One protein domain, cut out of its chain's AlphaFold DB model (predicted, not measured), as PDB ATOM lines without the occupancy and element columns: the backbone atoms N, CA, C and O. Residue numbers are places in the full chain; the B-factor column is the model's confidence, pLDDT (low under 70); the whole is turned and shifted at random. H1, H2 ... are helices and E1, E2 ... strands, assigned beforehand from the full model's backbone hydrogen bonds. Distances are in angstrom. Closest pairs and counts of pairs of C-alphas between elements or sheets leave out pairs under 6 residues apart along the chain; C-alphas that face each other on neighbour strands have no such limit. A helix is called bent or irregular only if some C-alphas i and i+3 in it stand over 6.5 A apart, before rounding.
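This is residues 41 to 133 of the 150 residues of an uncharacterized protein of Mesorhizobium delmotii (UniProt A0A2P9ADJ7). A long helix, H3, packs along one face of the strand hairpin E2 and E3, while a third strand, E1, runs beside E2 as a loosely placed neighbour that pairs with no named strand. The short helix H1 packs on E1 on the side away from H3, and the very short H2 packs on H3 near its first residues. The printed part has 93 residues, with three named helices and three named strands in the order H1, E1, H2, H3, E2, E3; the sheet E2 - E3 is antiparallel and the class is mixed, helices and strands. The whole is compact, with a radius of gyration of the C-alphas of 13.8 A and spans of 41 by 29 by 21 A.

H1, residues 46 to 52, comes closest to E1, residues 60 to 66, at the C-alphas of Ala 47 and Thr 63, 6.7 A apart. H2, residues 73 to 76, touches H3, residues 85 to 107, which meets it with residues 87 to 94 alone; their closest C-alphas are those of Tyr 76 and Met 91, 5.7 A apart. H3 and E2, residues 112 to 120, have 13 pairs of C-alphas within 8 A, the closest those of Trp 96 and Ala 115 at 5.5 A. H3 and E3, residues 127 to 132, have 7 such pairs, the closest those of Leu 88 and Leu 130 at 6.5 A. E2 and E3 form a hairpin, antiparallel at 166 degrees between their directions, with N 119 and O 128 within hydrogen-bond range at 3.0 A and N 130 and O 117 at 3.2 A. E1 and E2 are near each other, with 9 pairs of C-alphas within 10 A. Among the pairs that are apart are H1 and H3, and E1 and E3. O i to N i+4 pairs are within hydrogen-bond range in 2 of 3 cases in H1 and 17 of 19 in H3, while H2 is too short for such a pair.

H1 begins at C-alpha 46, (-11.982, 26.374, 10.183). E1 is 17.2 A long. H3 is 29.0 A from C-alpha 85 at (-22.654, 26.769, 25.094) to C-alpha 107; it has a kink of 49 degrees near residue 101 and is irregular, with C-alphas 102 and 105 7.9 A apart. E2 is 26.7 A long, and E3, 16.9 A long, ends at C-alpha 132, (-22.676, 17.955, 16.855).

The two C-alphas farthest apart, those of Lys 109 and Asp 124, are 43.1 A from each other. The printed part has no cut. The link from H3 to E2 is tight, the others are short, and none is long. The mean pLDDT of the printed part is 84.4; residues 122 to 133 are under 70, and E3 has a mean of 47.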
ATOM      1  N   GLY A  41     -17.744  35.836  15.412       86.31
ATOM      2  CA  GLY A  41     -16.751  36.666  16.078       86.31
ATOM      3  C   GLY A  41     -15.366  36.550  15.444       86.31
ATOM      4  O   GLY A  41     -15.231  36.495  14.223       86.31
ATOM      5  N   ALA A  42     -14.321  36.571  16.274       80.50
ATOM      6  CA  ALA A  42     -12.942  36.773  15.817       80.50
ATOM      7  C   ALA A  42     -12.234  35.521  15.260       80.50
ATOM      8  O   ALA A  42     -11.088  35.621  14.827       80.50
ATOM      9  N   GLY A  43     -12.891  34.360  15.264       73.44
ATOM     10  CA  GLY A  43     -12.404  33.119  14.659       73.44
ATOM     11  C   GLY A  43     -13.081  32.895  13.326       73.44
ATOM     12  O   GLY A  43     -14.301  32.889  13.292       73.44
ATOM     13  N   GLN A  44     -12.304  32.787  12.248       79.94
ATOM     14  CA  GLN A  44     -12.791  32.533  10.886       79.94
ATOM     15  C   GLN A  44     -11.751  31.704  10.118       79.94
ATOM     16  O   GLN A  44     -11.242  32.111   9.072       79.94
ATOM     17  N   GLU A  45     -11.342  30.576  10.693       88.12
ATOM     18  CA  GLU A  45     -10.218  29.793  10.167       88.12
ATOM     19  C   GLU A  45     -10.597  28.358   9.819       88.12
ATOM     20  O   GLU A  45      -9.934  27.765   8.967       88.12
ATOM     21  N   VAL A  46     -11.652  27.786  10.405       92.44
ATOM     22  CA  VAL A  46     -11.982  26.374  10.183       92.44
ATOM     23  C   VAL A  46     -12.466  26.176   8.754       92.44
ATOM     24  O   VAL A  46     -11.811  25.463   7.990       92.44
ATOM     25  N   ALA A  47     -13.542  26.857   8.349       94.44
ATOM     26  CA  ALA A  47     -14.079  26.759   6.992       94.44
ATOM     27  C   ALA A  47     -13.042  27.169   5.936       94.44
ATOM     28  O   ALA A  47     -12.961  26.578   4.855       94.44
ATOM     29  N   ARG A  48     -12.188  28.144   6.272       94.25
ATOM     30  CA  ARG A  48     -11.116  28.629   5.400       94.25
ATOM     31  C   ARG A  48     -10.160  27.514   4.973       94.25
ATOM     32  O   ARG A  48      -9.764  27.496   3.806       94.25
ATOM     33  N   TRP A  49      -9.794  26.588   5.861       94.94
ATOM     34  CA  TRP A  49      -8.925  25.466   5.487       94.94
ATOM     35  C   TRP A  49      -9.573  24.579   4.425       94.94
ATOM     36  O   TRP A  49      -8.938  24.311   3.407       94.94
ATOM     37  N   PHE A  50     -10.842  24.208   4.604       95.38
ATOM     38  CA  PHE A  50     -11.575  23.386   3.637       95.38
ATOM     39  C   PHE A  50     -11.746  24.100   2.294       95.38
ATOM     40  O   PHE A  50     -11.556  23.488   1.248       95.38
ATOM     41  N   LEU A  51     -12.033  25.404   2.295       94.69
ATOM     42  CA  LEU A  51     -12.167  26.180   1.058       94.69
ATOM     43  C   LEU A  51     -10.831  26.338   0.315       94.69
ATOM     44  O   LEU A  51     -10.801  26.326  -0.915       94.69
ATOM     45  N   ARG A  52      -9.717  26.473   1.044       94.81
ATOM     46  CA  ARG A  52      -8.398  26.761   0.465       94.81
ATOM     47  C   ARG A  52      -7.723  25.549  -0.172       94.81
ATOM     48  O   ARG A  52      -6.999  25.718  -1.148       94.81
ATOM     49  N   VAL A  53      -7.903  24.356   0.392       94.56
ATOM     50  CA  VAL A  53      -7.117  23.161   0.012       94.56
ATOM     51  C   VAL A  53      -7.624  22.447  -1.250       94.56
ATOM     52  O   VAL A  53      -6.957  21.542  -1.743       94.56
ATOM     53  N   GLY A  54      -8.768  22.868  -1.802       92.88
ATOM     54  CA  GLY A  54      -9.391  22.263  -2.987       92.88
ATOM     55  C   GLY A  54     -10.351  21.117  -2.649       92.88
ATOM     56  O   GLY A  54     -10.391  20.645  -1.521       92.88
ATOM     57  N   ALA A  55     -11.170  20.700  -3.623       95.00
ATOM     58  CA  ALA A  55     -12.242  19.701  -3.461       95.00
ATOM     59  C   ALA A  55     -13.323  20.045  -2.406       95.00
ATOM     60  O   ALA A  55     -14.125  19.193  -2.039       95.00
ATOM     61  N   ALA A  56     -13.419  21.310  -1.981       95.75
ATOM     62  CA  ALA A  56     -14.371  21.760  -0.963       95.75
ATOM     63  C   ALA A  56     -15.838  21.427  -1.287       95.75
ATOM     64  O   ALA A  56     -16.616  21.173  -0.377       95.75
ATOM     65  N   SER A  57     -16.227  21.363  -2.565       94.00
ATOM     66  CA  SER A  57     -17.584  20.971  -2.982       94.00
ATOM     67  C   SER A  57     -17.975  19.542  -2.579       94.00
ATOM     68  O   SER A  57     -19.152  19.192  -2.650       94.00
ATOM     69  N   GLY A  58     -16.999  18.707  -2.203       91.25
ATOM     70  CA  GLY A  58     -17.212  17.370  -1.650       91.25
ATOM     71  C   GLY A  58     -17.654  17.373  -0.186       91.25
ATOM     72  O   GLY A  58     -18.296  16.416   0.234       91.25
ATOM     73  N   THR A  59     -17.403  18.460   0.556       95.50
ATOM     74  CA  THR A  59     -17.608  18.520   2.018       95.50
ATOM     75  C   THR A  59     -18.379  19.742   2.498       95.50
ATOM     76  O   THR A  59     -19.157  19.651   3.444       95.50
ATOM     77  N   VAL A  60     -18.190  20.897   1.873       96.38
ATOM     78  CA  VAL A  60     -18.746  22.171   2.324       96.38
ATOM     79  C   VAL A  60     -20.045  22.453   1.573       96.38
ATOM     80  O   VAL A  60     -20.035  22.798   0.393       96.38
ATOM     81  N   ALA A  61     -21.169  22.324   2.272       95.81
ATOM     82  CA  ALA A  61     -22.489  22.700   1.774       95.81
ATOM     83  C   ALA A  61     -22.740  24.206   1.922       95.81
ATOM     84  O   ALA A  61     -23.266  24.848   1.015       95.81
ATOM     85  N   LYS A  62     -22.381  24.760   3.086       96.12
ATOM     86  CA  LYS A  62     -22.620  26.161   3.449       96.12
ATOM     87  C   LYS A  62     -21.594  26.630   4.476       96.12
ATOM     88  O   LYS A  62     -21.226  25.877   5.375       96.12
ATOM     89  N   THR A  63     -21.178  27.886   4.369       96.19
ATOM     90  CA  THR A  63     -20.363  28.569   5.381       96.19
ATOM     91  C   THR A  63     -21.055  29.860   5.796       96.19
ATOM     92  O   THR A  63     -21.465  30.633   4.929       96.19
ATOM     93  N   VAL A  64     -21.162  30.105   7.098       94.25
ATOM     94  CA  VAL A  64     -21.659  31.347   7.686       94.25
ATOM     95  C   VAL A  64     -20.540  31.960   8.514       94.25
ATOM     96  O   VAL A  64     -19.990  31.317   9.403       94.25
ATOM     97  N   SER A  65     -20.235  33.218   8.217       91.69
ATOM     98  CA  SER A  65     -19.208  33.998   8.896       91.69
ATOM     99  C   SER A  65     -19.812  35.332   9.298       91.69
ATOM    100  O   SER A  65     -20.194  36.119   8.431       91.69
ATOM    101  N   ALA A  66     -19.895  35.599  10.598       89.38
ATOM    102  CA  ALA A  66     -20.351  36.892  11.097       89.38
ATOM    103  C   ALA A  66     -19.417  37.391  12.197       89.38
ATOM    104  O   ALA A  66     -19.269  36.767  13.242       89.38
ATOM    105  N   TYR A  67     -18.778  38.534  11.960       83.12
ATOM    106  CA  TYR A  67     -17.900  39.165  12.947       83.12
ATOM    107  C   TYR A  67     -18.695  39.944  13.999       83.12
ATOM    108  O   TYR A  67     -18.313  40.013  15.169       83.12
ATOM    109  N   ASP A  68     -19.804  40.536  13.564       81.75
ATOM    110  CA  ASP A  68     -20.685  41.311  14.414       81.75
ATOM    111  C   ASP A  68     -21.711  40.414  15.118       81.75
ATOM    112  O   ASP A  68     -22.286  39.485  14.543       81.75
ATOM    113  N   LYS A  69     -21.912  40.706  16.399       77.00
ATOM    114  CA  LYS A  69     -22.786  39.946  17.287       77.00
ATOM    115  C   LYS A  69     -24.255  40.120  16.913       77.00
ATOM    116  O   LYS A  69     -24.968  39.126  16.826       77.00
ATOM    117  N   GLU A  70     -24.680  41.344  16.642       83.06
ATOM    118  CA  GLU A  70     -26.066  41.684  16.314       83.06
ATOM    119  C   GLU A  70     -26.434  41.148  14.927       83.06
ATOM    120  O   GLU A  70     -27.516  40.601  14.742       83.06
ATOM    121  N   VAL A  71     -25.494  41.177  13.974       85.00
ATOM    122  CA  VAL A  71     -25.675  40.536  12.656       85.00
ATOM    123  C   VAL A  71     -25.938  39.033  12.788       85.00
ATOM    124  O   VAL A  71     -26.722  38.471  12.026       85.00
ATOM    125  N   SER A  72     -25.320  38.369  13.769       84.25
ATOM    126  CA  SER A  72     -25.535  36.937  14.000       84.25
ATOM    127  C   SER A  72     -26.881  36.598  14.655       84.25
ATOM    128  O   SER A  72     -27.243  35.424  14.703       84.25
ATOM    129  N   ASP A  73     -27.635  37.586  15.146       88.88
ATOM    130  CA  ASP A  73     -28.933  37.345  15.788       88.88
ATOM    131  C   ASP A  73     -30.065  37.079  14.791       88.88
ATOM    132  O   ASP A  73     -31.037  36.421  15.156       88.88
ATOM    133  N   ASP A  74     -29.939  37.522  13.539       88.06
ATOM    134  CA  ASP A  74     -30.928  37.238  12.492       88.06
ATOM    135  C   ASP A  74     -31.073  35.719  12.228       88.06
ATOM    136  O   ASP A  74     -32.180  35.190  12.363       88.06
ATOM    137  N   PRO A  75     -29.986  34.958  11.976       86.50
ATOM    138  CA  PRO A  75     -30.092  33.507  11.802       86.50
ATOM    139  C   PRO A  75     -30.176  32.705  13.114       86.50
ATOM    140  O   PRO A  75     -30.661  31.570  13.092       86.50
ATOM    141  N   TYR A  76     -29.694  33.237  14.247       90.12
ATOM    142  CA  TYR A  76     -29.504  32.447  15.481       90.12
ATOM    143  C   TYR A  76     -30.273  32.960  16.707       90.12
ATOM    144  O   TYR A  76     -30.086  32.442  17.810       90.12
ATOM    145  N   GLY A  77     -31.146  33.954  16.535       87.44
ATOM    146  CA  GLY A  77     -31.895  34.589  17.621       87.44
ATOM    147  C   GLY A  77     -31.006  35.424  18.545       87.44
ATOM    148  O   GLY A  77     -29.793  35.433  18.407       87.44
ATOM    149  N   SER A  78     -31.587  36.123  19.517       86.19
ATOM    150  CA  SER A  78     -30.854  36.962  20.482       86.19
ATOM    151  C   SER A  78     -31.017  36.455  21.926       86.19
ATOM    152  O   SER A  78     -31.632  35.419  22.177       86.19
ATOM    153  N   GLY A  79     -30.448  37.164  22.907       76.94
ATOM    154  CA  GLY A  79     -30.755  36.946  24.332       76.94
ATOM    155  C   GLY A  79     -29.880  35.926  25.072       76.94
ATOM    156  O   GLY A  79     -30.084  35.700  26.264       76.94
ATOM    157  N   THR A  80     -28.867  35.351  24.421       77.25
ATOM    158  CA  THR A  80     -27.830  34.542  25.086       77.25
ATOM    159  C   THR A  80     -26.481  35.257  25.067       77.25
ATOM    160  O   THR A  80     -26.238  36.153  24.260       77.25
ATOM    161  N   ARG A  81     -25.562  34.875  25.965       81.31
ATOM    162  CA  ARG A  81     -24.170  35.332  25.850       81.31
ATOM    163  C   ARG A  81     -23.586  34.810  24.537       81.31
ATOM    164  O   ARG A  81     -23.551  33.601  24.333       81.31
ATOM    165  N   TYR A  82     -23.067  35.710  23.706       77.31
ATOM    166  CA  TYR A  82     -22.533  35.372  22.381       77.31
ATOM    167  C   TYR A  82     -21.427  34.319  22.400       77.31
ATOM    168  O   TYR A  82     -21.359  33.507  21.493       77.31
ATOM    169  N   VAL A  83     -20.591  34.298  23.438       84.44
ATOM    170  CA  VAL A  83     -19.618  33.221  23.646       84.44
ATOM    171  C   VAL A  83     -20.135  32.347  24.775       84.44
ATOM    172  O   VAL A  83     -19.938  32.638  25.957       84.44
ATOM    173  N   SER A  84     -20.913  31.330  24.412       85.06
ATOM    174  CA  SER A  84     -21.507  30.404  25.371       85.06
ATOM    175  C   SER A  84     -21.972  29.109  24.711       85.06
ATOM    176  O   SER A  84     -22.276  29.063  23.522       85.06
ATOM    177  N   ARG A  85     -22.091  28.054  25.524       86.31
ATOM    178  CA  ARG A  85     -22.654  26.769  25.094       86.31
ATOM    179  C   ARG A  85     -24.095  26.892  24.554       86.31
ATOM    180  O   ARG A  85     -24.315  26.394  23.458       86.31
ATOM    181  N   PRO A  86     -25.037  27.599  25.215       89.38
ATOM    182  CA  PRO A  86     -26.392  27.785  24.679       89.38
ATOM    183  C   PRO A  86     -26.443  28.467  23.306       89.38
ATOM    184  O   PRO A  86     -27.282  28.126  22.471       89.38
ATOM    185  N   ARG A  87     -25.534  29.422  23.048       88.94
ATOM    186  CA  ARG A  87     -25.435  30.071  21.734       88.94
ATOM    187  C   ARG A  87     -25.039  29.065  20.659       88.94
ATOM    188  O   ARG A  87     -25.689  28.998  19.623       88.94
ATOM    189  N   LEU A  88     -24.023  28.253  20.936       91.19
ATOM    190  CA  LEU A  88     -23.556  27.218  20.016       91.19
ATOM    191  C   LEU A  88     -24.607  26.139  19.760       91.19
ATOM    192  O   LEU A  88     -24.773  25.731  18.621       91.19
ATOM    193  N   GLU A  89     -25.351  25.711  20.782       92.44
ATOM    194  CA  GLU A  89     -26.468  24.772  20.600       92.44
ATOM    195  C   GLU A  89     -27.530  25.341  19.652       92.44
ATOM    196  O   GLU A  89     -27.995  24.641  18.758       92.44
ATOM    197  N   THR A  90     -27.845  26.633  19.780       92.56
ATOM    198  CA  THR A  90     -28.797  27.307  18.884       92.56
ATOM    199  C   THR A  90     -28.267  27.386  17.451       92.56
ATOM    200  O   THR A  90     -29.000  27.104  16.507       92.56
ATOM    201  N   MET A  91     -26.984  27.722  17.281       94.00
ATOM    202  CA  MET A  91     -26.333  27.737  15.968       94.00
ATOM    203  C   MET A  91     -26.363  26.351  15.318       94.00
ATOM    204  O   MET A  91     -26.795  26.225  14.177       94.00
ATOM    205  N   LEU A  92     -25.974  25.306  16.054       95.38
ATOM    206  CA  LEU A  92     -25.977  23.926  15.564       95.38
ATOM    207  C   LEU A  92     -27.382  23.478  15.154       95.38
ATOM    208  O   LEU A  92     -27.545  22.927  14.069       95.38
ATOM    209  N   ASP A  93     -28.398  23.760  15.970       94.56
ATOM    210  CA  ASP A  93     -29.789  23.428  15.660       94.56
ATOM    211  C   ASP A  93     -30.294  24.135  14.398       94.56
ATOM    212  O   ASP A  93     -30.946  23.505  13.559       94.56
ATOM    213  N   CYS A  94     -30.026  25.437  14.261       95.06
ATOM    214  CA  CYS A  94     -30.418  26.215  13.087       95.06
ATOM    215  C   CYS A  94     -29.744  25.676  11.823       95.06
ATOM    216  O   CYS A  94     -30.414  25.409  10.822       95.06
ATOM    217  N   GLU A  95     -28.429  25.474  11.878       96.00
ATOM    218  CA  GLU A  95     -27.644  25.009  10.741       96.00
ATOM    219  C   GLU A  95     -28.007  23.583  10.333       96.00
ATOM    220  O   GLU A  95     -28.224  23.316   9.149       96.00
ATOM    221  N   TRP A  96     -28.185  22.687  11.304       95.38
ATOM    222  CA  TRP A  96     -28.627  21.319  11.061       95.38
ATOM    223  C   TRP A  96     -30.005  21.269  10.400       95.38
ATOM    224  O   TRP A  96     -30.169  20.633   9.357       95.38
ATOM    225  N   LYS A  97     -31.001  21.966  10.967       95.19
ATOM    226  CA  LYS A  97     -32.367  21.999  10.412       95.19
ATOM    227  C   LYS A  97     -32.369  22.570   8.996       95.19
ATOM    228  O   LYS A  97     -32.991  21.986   8.112       95.19
ATOM    229  N   SER A  98     -31.640  23.667   8.779       95.38
ATOM    230  CA  SER A  98     -31.486  24.301   7.468       95.38
ATOM    231  C   SER A  98     -30.867  23.338   6.449       95.38
ATOM    232  O   SER A  98     -31.406  23.168   5.354       95.38
ATOM    233  N   LEU A  99     -29.784  22.652   6.823       95.06
ATOM    234  CA  LEU A  99     -29.090  21.696   5.965       95.06
ATOM    235  C   LEU A  99     -29.987  20.505   5.600       95.06
ATOM    236  O   LEU A  99     -30.150  20.187   4.423       95.06
ATOM    237  N   VAL A 100     -30.610  19.868   6.594       94.56
ATOM    238  CA  VAL A 100     -31.503  18.720   6.373       94.56
ATOM    239  C   VAL A 100     -32.687  19.113   5.490       94.56
ATOM    240  O   VAL A 100     -33.018  18.376   4.566       94.56
ATOM    241  N   GLN A 101     -33.287  20.284   5.713       94.94
ATOM    242  CA  GLN A 101     -34.399  20.768   4.895       94.94
ATOM    243  C   GLN A 101     -34.000  20.984   3.427       94.94
ATOM    244  O   GLN A 101     -34.799  20.727   2.533       94.94
ATOM    245  N   GLN A 102     -32.786  21.475   3.169       94.06
ATOM    246  CA  GLN A 102     -32.346  21.815   1.814       94.06
ATOM    247  C   GLN A 102     -31.866  20.601   1.018       94.06
ATOM    248  O   GLN A 102     -32.130  20.513  -0.180       94.06
ATOM    249  N   ILE A 103     -31.128  19.685   1.655       92.12
ATOM    250  CA  ILE A 103     -30.405  18.619   0.945       92.12
ATOM    251  C   ILE A 103     -30.579  17.223   1.548       92.12
ATOM    252  O   ILE A 103     -30.027  16.263   1.008       92.12
ATOM    253  N   GLY A 104     -31.336  17.080   2.641       89.62
ATOM    254  CA  GLY A 104     -31.539  15.802   3.327       89.62
ATOM    255  C   GLY A 104     -32.100  14.720   2.409       89.62
ATOM    256  O   GLY A 104     -31.553  13.621   2.357       89.62
ATOM    257  N   ASP A 105     -33.106  15.048   1.600       88.50
ATOM    258  CA  ASP A 105     -33.711  14.087   0.667       88.50
ATOM    259  C   ASP A 105     -32.787  13.735  -0.509       88.50
ATOM    260  O   ASP A 105     -32.799  12.603  -0.995       88.50
ATOM    261  N   ALA A 106     -31.968  14.691  -0.954       86.62
ATOM    262  CA  ALA A 106     -31.092  14.534  -2.113       86.62
ATOM    263  C   ALA A 106     -29.771  13.815  -1.790       86.62
ATOM    264  O   ALA A 106     -29.214  13.156  -2.664       86.62
ATOM    265  N   ARG A 107     -29.248  13.962  -0.564       83.12
ATOM    266  CA  ARG A 107     -27.917  13.459  -0.167       83.12
ATOM    267  C   ARG A 107     -27.901  12.592   1.091       83.12
ATOM    268  O   ARG A 107     -26.943  11.856   1.299       83.12
ATOM    269  N   GLY A 108     -28.941  12.618   1.921       75.88
ATOM    270  CA  GLY A 108     -28.928  11.996   3.252       75.88
ATOM    271  C   GLY A 108     -28.847  10.465   3.281       75.88
ATOM    272  O   GLY A 108     -28.654   9.898   4.352       75.88
ATOM    273  N   LYS A 109     -28.991   9.782   2.136       78.31
ATOM    274  CA  LYS A 109     -28.837   8.317   2.037       78.31
ATOM    275  C   LYS A 109     -27.383   7.879   1.868       78.31
ATOM    276  O   LYS A 109     -27.001   6.854   2.424       78.31
ATOM    277  N   ASP A 110     -26.597   8.669   1.143       81.62
ATOM    278  CA  ASP A 110     -25.231   8.319   0.734       81.62
ATOM    279  C   ASP A 110     -24.172   9.168   1.454       81.62
ATOM    280  O   ASP A 110     -22.972   8.921   1.338       81.62
ATOM    281  N   THR A 111     -24.607  10.179   2.209       87.25
ATOM    282  CA  THR A 111     -23.727  11.161   2.836       87.25
ATOM    283  C   THR A 111     -24.126  11.417   4.285       87.25
ATOM    284  O   THR A 111     -25.295  11.623   4.609       87.25
ATOM    285  N   ARG A 112     -23.128  11.448   5.171       91.12
ATOM    286  CA  ARG A 112     -23.273  11.877   6.560       91.12
ATOM    287  C   ARG A 112     -23.303  13.396   6.584       91.12
ATOM    288  O   ARG A 112     -22.313  14.055   6.254       91.12
ATOM    289  N   LEU A 113     -24.454  13.937   6.961       94.25
ATOM    290  CA  LEU A 113     -24.600  15.370   7.144       94.25
ATOM    291  C   LEU A 113     -23.946  15.809   8.458       94.25
ATOM    292  O   LEU A 113     -23.977  15.059   9.434       94.25
ATOM    293  N   PHE A 114     -23.390  17.021   8.501       95.19
ATOM    294  CA  PHE A 114     -22.897  17.619   9.747       95.19
ATOM    295  C   PHE A 114     -23.180  19.124   9.835       95.19
ATOM    296  O   PHE A 114     -23.318  19.816   8.822       95.19
ATOM    297  N   ALA A 115     -23.215  19.636  11.063       96.06
ATOM    298  CA  ALA A 115     -23.176  21.063  11.357       96.06
ATOM    299  C   ALA A 115     -22.036  21.337  12.343       96.06
ATOM    300  O   ALA A 115     -21.857  20.620  13.329       96.06
ATOM    301  N   PHE A 116     -21.249  22.366  12.059       95.62
ATOM    302  CA  PHE A 116     -20.171  22.846  12.911       95.62
ATOM    303  C   PHE A 116     -20.463  24.284  13.332       95.62
ATOM    304  O   PHE A 116     -20.855  25.097  12.494       95.62
ATOM    305  N   ALA A 117     -20.242  24.593  14.611       94.06
ATOM    306  CA  ALA A 117     -20.411  25.934  15.146       94.06
ATOM    307  C   ALA A 117     -19.281  26.303  16.112       94.06
ATOM    308  O   ALA A 117     -18.951  25.537  17.025       94.06
ATOM    309  N   ASP A 118     -18.755  27.516  15.981       91.56
ATOM    310  CA  ASP A 118     -17.884  28.112  16.987       91.56
ATOM    311  C   ASP A 118     -18.171  29.601  17.219       91.56
ATOM    312  O   ASP A 118     -18.816  30.289  16.425       91.56
ATOM    313  N   THR A 119     -17.730  30.078  18.384       87.44
ATOM    314  CA  THR A 119     -17.791  31.491  18.749       87.44
ATOM    315  C   THR A 119     -16.476  31.914  19.394       87.44
ATOM    316  O   THR A 119     -15.988  31.261  20.325       87.44
ATOM    317  N   ILE A 120     -15.903  33.028  18.934       84.25
ATOM    318  CA  ILE A 120     -14.672  33.591  19.501       84.25
ATOM    319  C   ILE A 120     -14.872  35.059  19.861       84.25
ATOM    320  O   ILE A 120     -15.270  35.886  19.038       84.25
ATOM    321  N   ALA A 121     -14.543  35.410  21.104       76.44
ATOM    322  CA  ALA A 121     -14.559  36.792  21.557       76.44
ATOM    323  C   ALA A 121     -13.400  37.593  20.940       76.44
ATOM    324  O   ALA A 121     -12.235  37.238  21.093       76.44
ATOM    325  N   ALA A 122     -13.714  38.732  20.315       67.56
ATOM    326  CA  ALA A 122     -12.709  39.665  19.789       67.56
ATOM    327  C   ALA A 122     -11.925  40.418  20.883       67.56
ATOM    328  O   ALA A 122     -10.843  40.937  20.626       67.56
ATOM    329  N   ARG A 123     -12.471  40.498  22.104       60.06
ATOM    330  CA  ARG A 123     -11.802  41.055  23.287       60.06
ATOM    331  C   ARG A 123     -11.606  39.928  24.303       60.06
ATOM    332  O   ARG A 123     -12.539  39.170  24.548       60.06
ATOM    333  N   ASP A 124     -10.389  39.814  24.823       56.69
ATOM    334  CA  ASP A 124      -9.934  38.862  25.855       56.69
ATOM    335  C   ASP A 124      -9.700  37.396  25.425       56.69
ATOM    336  O   ASP A 124      -9.328  36.569  26.252       56.69
ATOM    337  N   GLY A 125      -9.833  37.061  24.133       51.56
ATOM    338  CA  GLY A 125      -9.343  35.790  23.567       51.56
ATOM    339  C   GLY A 125     -10.111  34.523  23.973       51.56
ATOM    340  O   GLY A 125      -9.626  33.417  23.744       51.56
ATOM    341  N   ALA A 126     -11.297  34.652  24.572       52.50
ATOM    342  CA  ALA A 126     -12.129  33.506  24.936       52.50
ATOM    343  C   ALA A 126     -12.661  32.772  23.688       52.50
ATOM    344  O   ALA A 126     -13.296  33.382  22.824       52.50
ATOM    345  N   VAL A 127     -12.438  31.456  23.634       56.81
ATOM    346  CA  VAL A 127     -12.878  30.551  22.558       56.81
ATOM    347  C   VAL A 127     -13.835  29.514  23.137       56.81
ATOM    348  O   VAL A 127     -13.507  28.862  24.129       56.81
ATOM    349  N   VAL A 128     -14.996  29.325  22.507       54.72
ATOM    350  CA  VAL A 128     -15.875  28.177  22.770       54.72
ATOM    351  C   VAL A 128     -16.296  27.591  21.424       54.72
ATOM    352  O   VAL A 128     -16.855  28.298  20.589       54.72
ATOM    353  N   ALA A 129     -16.042  26.298  21.232       50.69
ATOM    354  CA  ALA A 129     -16.432  25.543  20.044       50.69
ATOM    355  C   ALA A 129     -17.209  24.291  20.464       50.69
ATOM    356  O   ALA A 129     -16.893  23.677  21.488       50.69
ATOM    357  N   LEU A 130     -18.227  23.918  19.687       45.31
ATOM    358  CA  LEU A 130     -18.973  22.675  19.861       45.31
ATOM    359  C   LEU A 130     -19.120  21.980  18.513       45.31
ATOM    360  O   LEU A 130     -19.263  22.609  17.468       45.31
ATOM    361  N   TRP A 131     -19.125  20.658  18.561       38.06
ATOM    362  CA  TRP A 131     -19.381  19.810  17.411       38.06
ATOM    363  C   TRP A 131     -20.606  18.952  17.717       38.06
ATOM    364  O   TRP A 131     -20.698  18.403  18.817       38.06
ATOM    365  N   ALA A 132     -21.548  18.875  16.778       38.34
ATOM    366  CA  ALA A 132     -22.676  17.955  16.855       38.34
ATOM    367  C   ALA A 132     -22.600  16.951  15.703       38.34
ATOM    368  O   ALA A 132     -22.611  17.330  14.531       38.34
ATOM    369  N   ASP A 133     -22.569  15.669  16.052       38.75
ATOM    370  CA  ASP A 133     -22.705  14.534  15.151       38.75
ATOM    371  C   ASP A 133     -23.941  13.703  15.529       38.75
ATOM    372  O   ASP A 133     -24.155  13.346  16.686       38.75
TER     373      ASP A 133